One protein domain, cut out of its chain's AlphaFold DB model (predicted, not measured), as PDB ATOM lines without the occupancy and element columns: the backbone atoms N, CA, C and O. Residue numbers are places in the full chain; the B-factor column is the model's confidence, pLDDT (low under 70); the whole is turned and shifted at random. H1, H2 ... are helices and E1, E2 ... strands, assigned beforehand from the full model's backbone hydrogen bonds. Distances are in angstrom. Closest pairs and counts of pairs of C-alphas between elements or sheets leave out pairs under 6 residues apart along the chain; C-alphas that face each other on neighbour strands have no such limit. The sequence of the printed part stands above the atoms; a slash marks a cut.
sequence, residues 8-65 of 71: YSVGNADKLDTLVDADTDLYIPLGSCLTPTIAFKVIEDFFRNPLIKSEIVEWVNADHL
ATOM      1  N   TYR A   8     233.213 157.407 261.770       93.88
ATOM      2  CA  TYR A   8     232.880 156.222 262.544       93.88
ATOM      3  C   TYR A   8     231.445 156.352 263.042       93.88
ATOM      4  O   TYR A   8     230.995 157.452 263.367       93.88
ATOM      5  N   SER A   9     230.715 155.243 263.084       96.50
ATOM      6  CA  SER A   9     229.433 155.198 263.784       96.50
ATOM      7  C   SER A   9     229.644 155.397 265.284       96.50
ATOM      8  O   SER A   9     230.721 155.110 265.794       96.50
ATOM      9  N   VAL A  10     228.622 155.852 266.002       96.69
ATOM     10  CA  VAL A  10     228.625 155.923 267.469       96.69
ATOM     11  C   VAL A  10     227.690 154.842 268.009       96.69
ATOM     12  O   VAL A  10     226.473 154.999 268.022       96.69
ATOM     13  N   GLY A  11     228.262 153.710 268.421       95.19
ATOM     14  CA  GLY A  11     227.544 152.620 269.091       95.19
ATOM     15  C   GLY A  11     227.559 152.736 270.618       95.19
ATOM     16  O   GLY A  11     226.623 152.302 271.289       95.19
ATOM     17  N   ASN A  12     228.613 153.338 271.170       95.38
ATOM     18  CA  ASN A  12     228.752 153.676 272.582       95.38
ATOM     19  C   ASN A  12     229.665 154.906 272.729       95.38
ATOM     20  O   ASN A  12     230.880 154.797 272.557       95.38
ATOM     21  N   ALA A  13     229.075 156.057 273.057       93.75
ATOM     22  CA  ALA A  13     229.791 157.328 273.166       93.75
ATOM     23  C   ALA A  13     230.896 157.309 274.239       93.75
ATOM     24  O   ALA A  13     231.984 157.820 273.993       93.75
ATOM     25  N   ASP A  14     230.672 156.629 275.369       94.06
ATOM     26  CA  ASP A  14     231.620 156.565 276.496       94.06
ATOM     27  C   ASP A  14     232.909 155.792 276.163       94.06
ATOM     28  O   ASP A  14     233.853 155.769 276.950       94.06
ATOM     29  N   LYS A  15     232.943 155.103 275.016       92.88
ATOM     30  CA  LYS A  15     234.063 154.257 274.580       92.88
ATOM     31  C   LYS A  15     234.713 154.731 273.280       92.88
ATOM     32  O   LYS A  15     235.499 153.981 272.703       92.88
ATOM     33  N   LEU A  16     234.385 155.928 272.791       91.31
ATOM     34  CA  LEU A  16     234.959 156.455 271.547       91.31
ATOM     35  C   LEU A  16     236.463 156.751 271.658       91.31
ATOM     36  O   LEU A  16     237.179 156.558 270.683       91.31
ATOM     37  N   ASP A  17     236.958 157.101 272.845       89.75
ATOM     38  CA  ASP A  17     238.392 157.359 273.063       89.75
ATOM     39  C   ASP A  17     239.204 156.077 273.323       89.75
ATOM     40  O   ASP A  17     240.426 156.101 273.451       89.75
ATOM     41  N   THR A  18     238.538 154.923 273.423       90.25
ATOM     42  CA  THR A  18     239.217 153.632 273.580       90.25
ATOM     43  C   THR A  18     239.473 153.030 272.209       90.25
ATOM     44  O   THR A  18     238.541 152.563 271.562       90.25
ATOM     45  N   LEU A  19     240.730 152.997 271.778       89.94
ATOM     46  CA  LEU A  19     241.116 152.408 270.498       89.94
ATOM     47  C   LEU A  19     241.437 150.919 270.662       89.94
ATOM     48  O   LEU A  19     242.077 150.510 271.628       89.94
ATOM     49  N   VAL A  20     240.969 150.108 269.717       89.06
ATOM     50  CA  VAL A  20     241.205 148.661 269.679       89.06
ATOM     51  C   VAL A  20     241.786 148.257 268.335       89.06
ATOM     52  O   VAL A  20     241.418 148.818 267.301       89.06
ATOM     53  N   ASP A  21     242.696 147.289 268.368       86.81
ATOM     54  CA  ASP A  21     243.266 146.677 267.172       86.81
ATOM     55  C   ASP A  21     242.197 145.829 266.467       86.81
ATOM     56  O   ASP A  21     241.541 144.992 267.092       86.81
ATOM     57  N   ALA A  22     241.990 146.081 265.175       82.44
ATOM     58  CA  ALA A  22     241.046 145.363 264.326       82.44
ATOM     59  C   ALA A  22     241.751 144.363 263.386       82.44
ATOM     60  O   ALA A  22     241.363 144.235 262.220       82.44
ATOM     61  N   ASP A  23     242.798 143.684 263.873       73.81
ATOM     62  CA  ASP A  23     243.532 142.579 263.222       73.81
ATOM     63  C   ASP A  23     244.163 142.921 261.851       73.81
ATOM     64  O   ASP A  23     244.679 142.049 261.151       73.81
ATOM     65  N   THR A  24     244.128 144.188 261.429       66.06
ATOM     66  CA  THR A  24     244.487 144.629 260.066       66.06
ATOM     67  C   THR A  24     245.399 145.856 260.047       66.06
ATOM     68  O   THR A  24     245.326 146.664 259.122       66.06
ATOM     69  N   ASP A  25     246.240 146.028 261.073       59.91
ATOM     70  CA  ASP A  25     247.060 147.238 261.291       59.91
ATOM     71  C   ASP A  25     246.217 148.533 261.336       59.91
ATOM     72  O   ASP A  25     246.701 149.646 261.111       59.91
ATOM     73  N   LEU A  26     244.920 148.386 261.610       74.81
ATOM     74  CA  LEU A  26     243.939 149.455 261.681       74.81
ATOM     75  C   LEU A  26     243.335 149.453 263.074       74.81
ATOM     76  O   LEU A  26     242.661 148.508 263.478       74.81
ATOM     77  N   TYR A  27     243.557 150.548 263.788       87.06
ATOM     78  CA  TYR A  27     242.887 150.797 265.050       87.06
ATOM     79  C   TYR A  27     241.531 151.437 264.779       87.06
ATOM     80  O   TYR A  27     241.397 152.319 263.924       87.06
ATOM     81  N   ILE A  28     240.522 150.998 265.523       90.25
ATOM     82  CA  ILE A  28     239.185 151.585 265.490       90.25
ATOM     83  C   ILE A  28     238.767 152.025 266.896       90.25
ATOM     84  O   ILE A  28     239.188 151.416 267.881       90.25
ATOM     85  N   PRO A  29     237.891 153.031 267.021       92.44
ATOM     86  CA  PRO A  29     237.220 153.337 268.279       92.44
ATOM     87  C   PRO A  29     236.351 152.159 268.706       92.44
ATOM     88  O   PRO A  29     235.450 151.758 267.970       92.44
ATOM     89  N   LEU A  30     236.546 151.629 269.908       93.25
ATOM     90  CA  LEU A  30     235.700 150.578 270.474       93.25
ATOM     91  C   LEU A  30     234.235 151.022 270.528       93.25
ATOM     92  O   LEU A  30     233.329 150.245 270.231       93.25
ATOM     93  N   GLY A  31     234.011 152.294 270.863       94.50
ATOM     94  CA  GLY A  31     232.699 152.930 270.845       94.50
ATOM     95  C   GLY A  31     232.039 152.983 269.467       94.50
ATOM     96  O   GLY A  31     230.844 153.252 269.393       94.50
ATOM     97  N   SER A  32     232.767 152.699 268.382       95.12
ATOM     98  CA  SER A  32     232.193 152.680 267.035       95.12
ATOM     99  C   SER A  32     231.487 151.385 266.660       95.12
ATOM    100  O   SER A  32     230.673 151.374 265.734       95.12
ATOM    101  N   CYS A  33     231.745 150.308 267.400       95.00
ATOM    102  CA  CYS A  33     231.152 149.007 267.149       95.00
ATOM    103  C   CYS A  33     229.633 149.036 267.358       95.00
ATOM    104  O   CYS A  33     229.126 149.434 268.407       95.00
ATOM    105  N   LEU A  34     228.909 148.554 266.353       96.25
ATOM    106  CA  LEU A  34     227.457 148.428 266.375       96.25
ATOM    107  C   LEU A  34     227.049 146.987 266.670       96.25
ATOM    108  O   LEU A  34     227.776 146.037 266.378       96.25
ATOM    109  N   THR A  35     225.835 146.809 267.191       96.69
ATOM    110  CA  THR A  35     225.230 145.474 267.210       96.69
ATOM    111  C   THR A  35     224.982 144.997 265.773       96.69
ATOM    112  O   THR A  35     224.696 145.827 264.900       96.69
ATOM    113  N   PRO A  36     225.010 143.678 265.501       97.56
ATOM    114  CA  PRO A  36     224.789 143.153 264.151       97.56
ATOM    115  C   PRO A  36     223.480 143.638 263.515       97.56
ATOM    116  O   PRO A  36     223.439 143.947 262.328       97.56
ATOM    117  N   THR A  37     222.417 143.766 264.312       97.94
ATOM    118  CA  THR A  37     221.111 144.242 263.841       97.94
ATOM    119  C   THR A  37     221.151 145.694 263.371       97.94
ATOM    120  O   THR A  37     220.537 146.017 262.357       97.94
ATOM    121  N   ILE A  38     221.858 146.579 264.082       97.62
ATOM    122  CA  ILE A  38     221.985 147.987 263.680       97.62
ATOM    123  C   ILE A  38     222.917 148.097 262.471       97.62
ATOM    124  O   ILE A  38     222.569 148.764 261.502       97.62
ATOM    125  N   ALA A  39     224.048 147.387 262.487       97.38
ATOM    126  CA  ALA A  39     224.989 147.361 261.370       97.38
ATOM    127  C   ALA A  39     224.312 146.924 260.061       97.38
ATOM    128  O   ALA A  39     224.502 147.555 259.025       97.38
ATOM    129  N   PHE A  40     223.467 145.889 260.117       98.06
ATOM    130  CA  PHE A  40     222.723 145.424 258.951       98.06
ATOM    131  C   PHE A  40     221.796 146.507 258.385       98.06
ATOM    132  O   PHE A  40     221.811 146.749 257.183       98.06
ATOM    133  N   LYS A  41     221.062 147.227 259.241       97.88
ATOM    134  CA  LYS A  41     220.195 148.332 258.801       97.88
ATOM    135  C   LYS A  41     220.977 149.487 258.173       97.88
ATOM    136  O   LYS A  41     220.544 150.037 257.169       97.88
ATOM    137  N   VAL A  42     222.148 149.826 258.720       97.69
ATOM    138  CA  VAL A  42     223.037 150.846 258.132       97.69
ATOM    139  C   VAL A  42     223.478 150.438 256.720       97.69
ATOM    140  O   VAL A  42     223.530 151.274 255.818       97.69
ATOM    141  N   ILE A  43     223.753 149.149 256.502       97.44
ATOM    142  CA  ILE A  43     224.077 148.606 255.177       97.44
ATOM    143  C   ILE A  43     222.856 148.676 254.246       97.44
ATOM    144  O   ILE A  43     222.996 149.076 253.090       97.44
ATOM    145  N   GLU A  44     221.657 148.335 254.727       98.00
ATOM    146  CA  GLU A  44     220.420 148.475 253.946       98.00
ATOM    147  C   GLU A  44     220.176 149.928 253.507       98.00
ATOM    148  O   GLU A  44     219.830 150.160 252.348       98.00
ATOM    149  N   ASP A  45     220.397 150.906 254.391       97.81
ATOM    150  CA  ASP A  45     220.294 152.332 254.061       97.81
ATOM    151  C   ASP A  45     221.298 152.741 252.979       97.81
ATOM    152  O   ASP A  45     220.927 153.427 252.024       97.81
ATOM    153  N   PHE A  46     222.542 152.259 253.065       96.69
ATOM    154  CA  PHE A  46     223.555 152.500 252.036       96.69
ATOM    155  C   PHE A  46     223.122 151.958 250.667       96.69
ATOM    156  O   PHE A  46     223.269 152.640 249.654       96.69
ATOM    157  N   PHE A  47     222.535 150.758 250.617       97.81
ATOM    158  CA  PHE A  47     222.017 150.200 249.364       97.81
ATOM    159  C   PHE A  47     220.805 150.965 248.815       97.81
ATOM    160  O   PHE A  47     220.584 150.957 247.604       97.81
ATOM    161  N   ARG A  48     220.025 151.641 249.670       97.44
ATOM    162  CA  ARG A  48     218.914 152.508 249.241       97.44
ATOM    163  C   ARG A  48     219.413 153.838 248.686       97.44
ATOM    164  O   ARG A  48     218.897 154.292 247.665       97.44
ATOM    165  N   ASN A  49     220.380 154.468 249.350       97.00
ATOM    166  CA  ASN A  49     221.002 155.704 248.890       97.00
ATOM    167  C   ASN A  49     222.464 155.810 249.364       97.00
ATOM    168  O   ASN A  49     222.718 156.278 250.474       97.00
ATOM    169  N   PRO A  50     223.446 155.470 248.513       95.44
ATOM    170  CA  PRO A  50     224.849 155.427 248.919       95.44
ATOM    171  C   PRO A  50     225.483 156.812 249.125       95.44
ATOM    172  O   PRO A  50     226.616 156.900 249.594       95.44
ATOM    173  N   LEU A  51     224.792 157.898 248.759       95.19
ATOM    174  CA  LEU A  51     225.302 159.269 248.880       95.19
ATOM    175  C   LEU A  51     224.980 159.918 250.232       95.19
ATOM    176  O   LEU A  51     225.462 161.016 250.510       95.19
ATOM    177  N   ILE A  52     224.166 159.266 251.063       93.81
ATOM    178  CA  ILE A  52     223.720 159.788 252.355       93.81
ATOM    179  C   ILE A  52     224.092 158.775 253.438       93.81
ATOM    180  O   ILE A  52     223.897 157.573 253.278       93.81
ATOM    181  N   LYS A  53     224.661 159.258 254.548       94.06
ATOM    182  CA  LYS A  53     224.933 158.408 255.713       94.06
ATOM    183  C   LYS A  53     223.612 157.975 256.349       94.06
ATOM    184  O   LYS A  53     222.674 158.760 256.388       94.06
ATOM    185  N   SER A  54     223.561 156.761 256.889       96.38
ATOM    186  CA  SER A  54     222.382 156.298 257.628       96.38
ATOM    187  C   SER A  54     222.081 157.220 258.813       96.38
ATOM    188  O   SER A  54     222.983 157.544 259.584       96.38
ATOM    189  N   GLU A  55     220.816 157.607 258.975       96.38
ATOM    190  CA  GLU A  55     220.328 158.413 260.108       96.38
ATOM    191  C   GLU A  55     220.011 157.552 261.347       96.38
ATOM    192  O   GLU A  55     219.658 158.072 262.401       96.38
ATOM    193  N   ILE A  56     220.134 156.223 261.235       96.50
ATOM    194  CA  ILE A  56     219.849 155.266 262.318       96.50
ATOM    195  C   ILE A  56     220.908 155.339 263.426       96.50
ATOM    196  O   ILE A  56     220.645 154.949 264.565       96.50
ATOM    197  N   VAL A  57     222.106 155.819 263.094       96.56
ATOM    198  CA  VAL A  57     223.223 155.979 264.023       96.56
ATOM    199  C   VAL A  57     223.789 157.383 263.917       96.56
ATOM    200  O   VAL A  57     223.776 158.002 262.851       96.56
ATOM    201  N   GLU A  58     224.336 157.869 265.022       96.88
ATOM    202  CA  GLU A  58     225.166 159.064 264.994       96.88
ATOM    203  C   GLU A  58     226.531 158.740 264.379       96.88
ATOM    204  O   GLU A  58     227.016 157.604 264.433       96.88
ATOM    205  N   TRP A  59     227.157 159.758 263.792       95.50
ATOM    206  CA  TRP A  59     228.461 159.646 263.151       95.50
ATOM    207  C   TRP A  59     229.417 160.674 263.736       95.50
ATOM    208  O   TRP A  59     229.075 161.848 263.865       95.50
ATOM    209  N   VAL A  60     230.643 160.245 264.008       94.56
ATOM    210  CA  VAL A  60     231.732 161.109 264.460       94.56
ATOM    211  C   VAL A  60     232.828 161.146 263.402       94.56
ATOM    212  O   VAL A  60     233.159 160.126 262.791       94.56
ATOM    213  N   ASN A  61     233.360 162.337 263.135       93.00
ATOM    214  CA  ASN A  61     234.502 162.485 262.242       93.00
ATOM    215  C   ASN A  61     235.764 161.980 262.949       93.00
ATOM    216  O   ASN A  61     235.943 162.235 264.139       93.00
ATOM    217  N   ALA A  62     236.647 161.302 262.220       89.62
ATOM    218  CA  ALA A  62     237.916 160.824 262.755       89.62
ATOM    219  C   ALA A  62     238.757 161.949 263.383       89.62
ATOM    220  O   ALA A  62     239.437 161.705 264.370       89.62
ATOM    221  N   ASP A  63     238.664 163.179 262.871       89.25
ATOM    222  CA  ASP A  63     239.411 164.332 263.389       89.25
ATOM    223  C   ASP A  63     238.961 164.775 264.793       89.25
ATOM    224  O   ASP A  63     239.647 165.562 265.438       89.25
ATOM    225  N   HIS A  64     237.807 164.298 265.271       88.38
ATOM    226  CA  HIS A  64     237.291 164.594 266.612       88.38
ATOM    227  C   HIS A  64     237.653 163.524 267.650       88.38
ATOM    228  O   HIS A  64     237.227 163.634 268.797       88.38
ATOM    229  N   LEU A  65     238.391 162.487 267.256       87.00
ATOM    230  CA  LEU A  65     238.798 161.393 268.134       87.00
ATOM    231  C   LEU A  65     240.263 161.550 268.536       87.00
ATOM    232  O   LEU A  65     241.087 162.019 267.746       87.00
TER     233      LEU A  65
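AT A GLANCE: This is residues 8 to 65 of the 71 residues of an uncharacterized protein of Budvicia aquatica (UniProt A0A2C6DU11). Two small pairs of strands and one helix are strung out along the longest axis: the pair E1 and E4 near the middle, the hairpin E2 and E3 towards one end, and H1 towards the other, with loops making much of the rest. The printed part has 58 residues with four named strands and one named helix, in the order E1, E2, E3, H1, E4; both two-stranded sheets are antiparallel. The class is mixed, helices and strands, with under half of the residues in named elements. The whole is only just compact, close to loose, with a radius of gyration of the C-alphas of 11.9 A and spans of 31 by 23 by 19 A.

IN THESE COORDINATES: E1 is residues 8 to 10, 6.5 A long, beginning at C-alpha 8 at (232.880, 156.222, 262.544). E2, residues 19 to 21, and E3, residues 27 to 29, are each 7.0 A long. H1 is residues 36 to 48, 18.6 A long, beginning at C-alpha 36 at (224.789, 143.153, 264.151). E4 is residues 58 to 61, 10.3 A long, ending at C-alpha 61 at (234.502, 162.485, 262.242).

HOW THE PARTS SIT: E1 and E4 are antiparallel neighbours at 140 degrees; N 10 and O 58, 2.8 A apart, are within hydrogen-bond range. The closest C-alphas of E1 and E3, those of Tyr 8 and Pro 29, are 7.7 A apart. E2 and E3 form a hairpin at 140 degrees, with N 20 and O 28 at 2.9 A. H1 is apart from E1 and from E2, and has every O i to N i+4 pair within hydrogen-bond range.

THE WHOLE: The two C-alphas farthest apart, those of Thr 18 and Arg 48, are 31.7 A apart. Residues 47 to 52, of which 47 to 48 belong to H1, stand free. The printed part has no cut and no long link. The mean pLDDT of the printed part is 92.4; residues 24 to 25 are under 70.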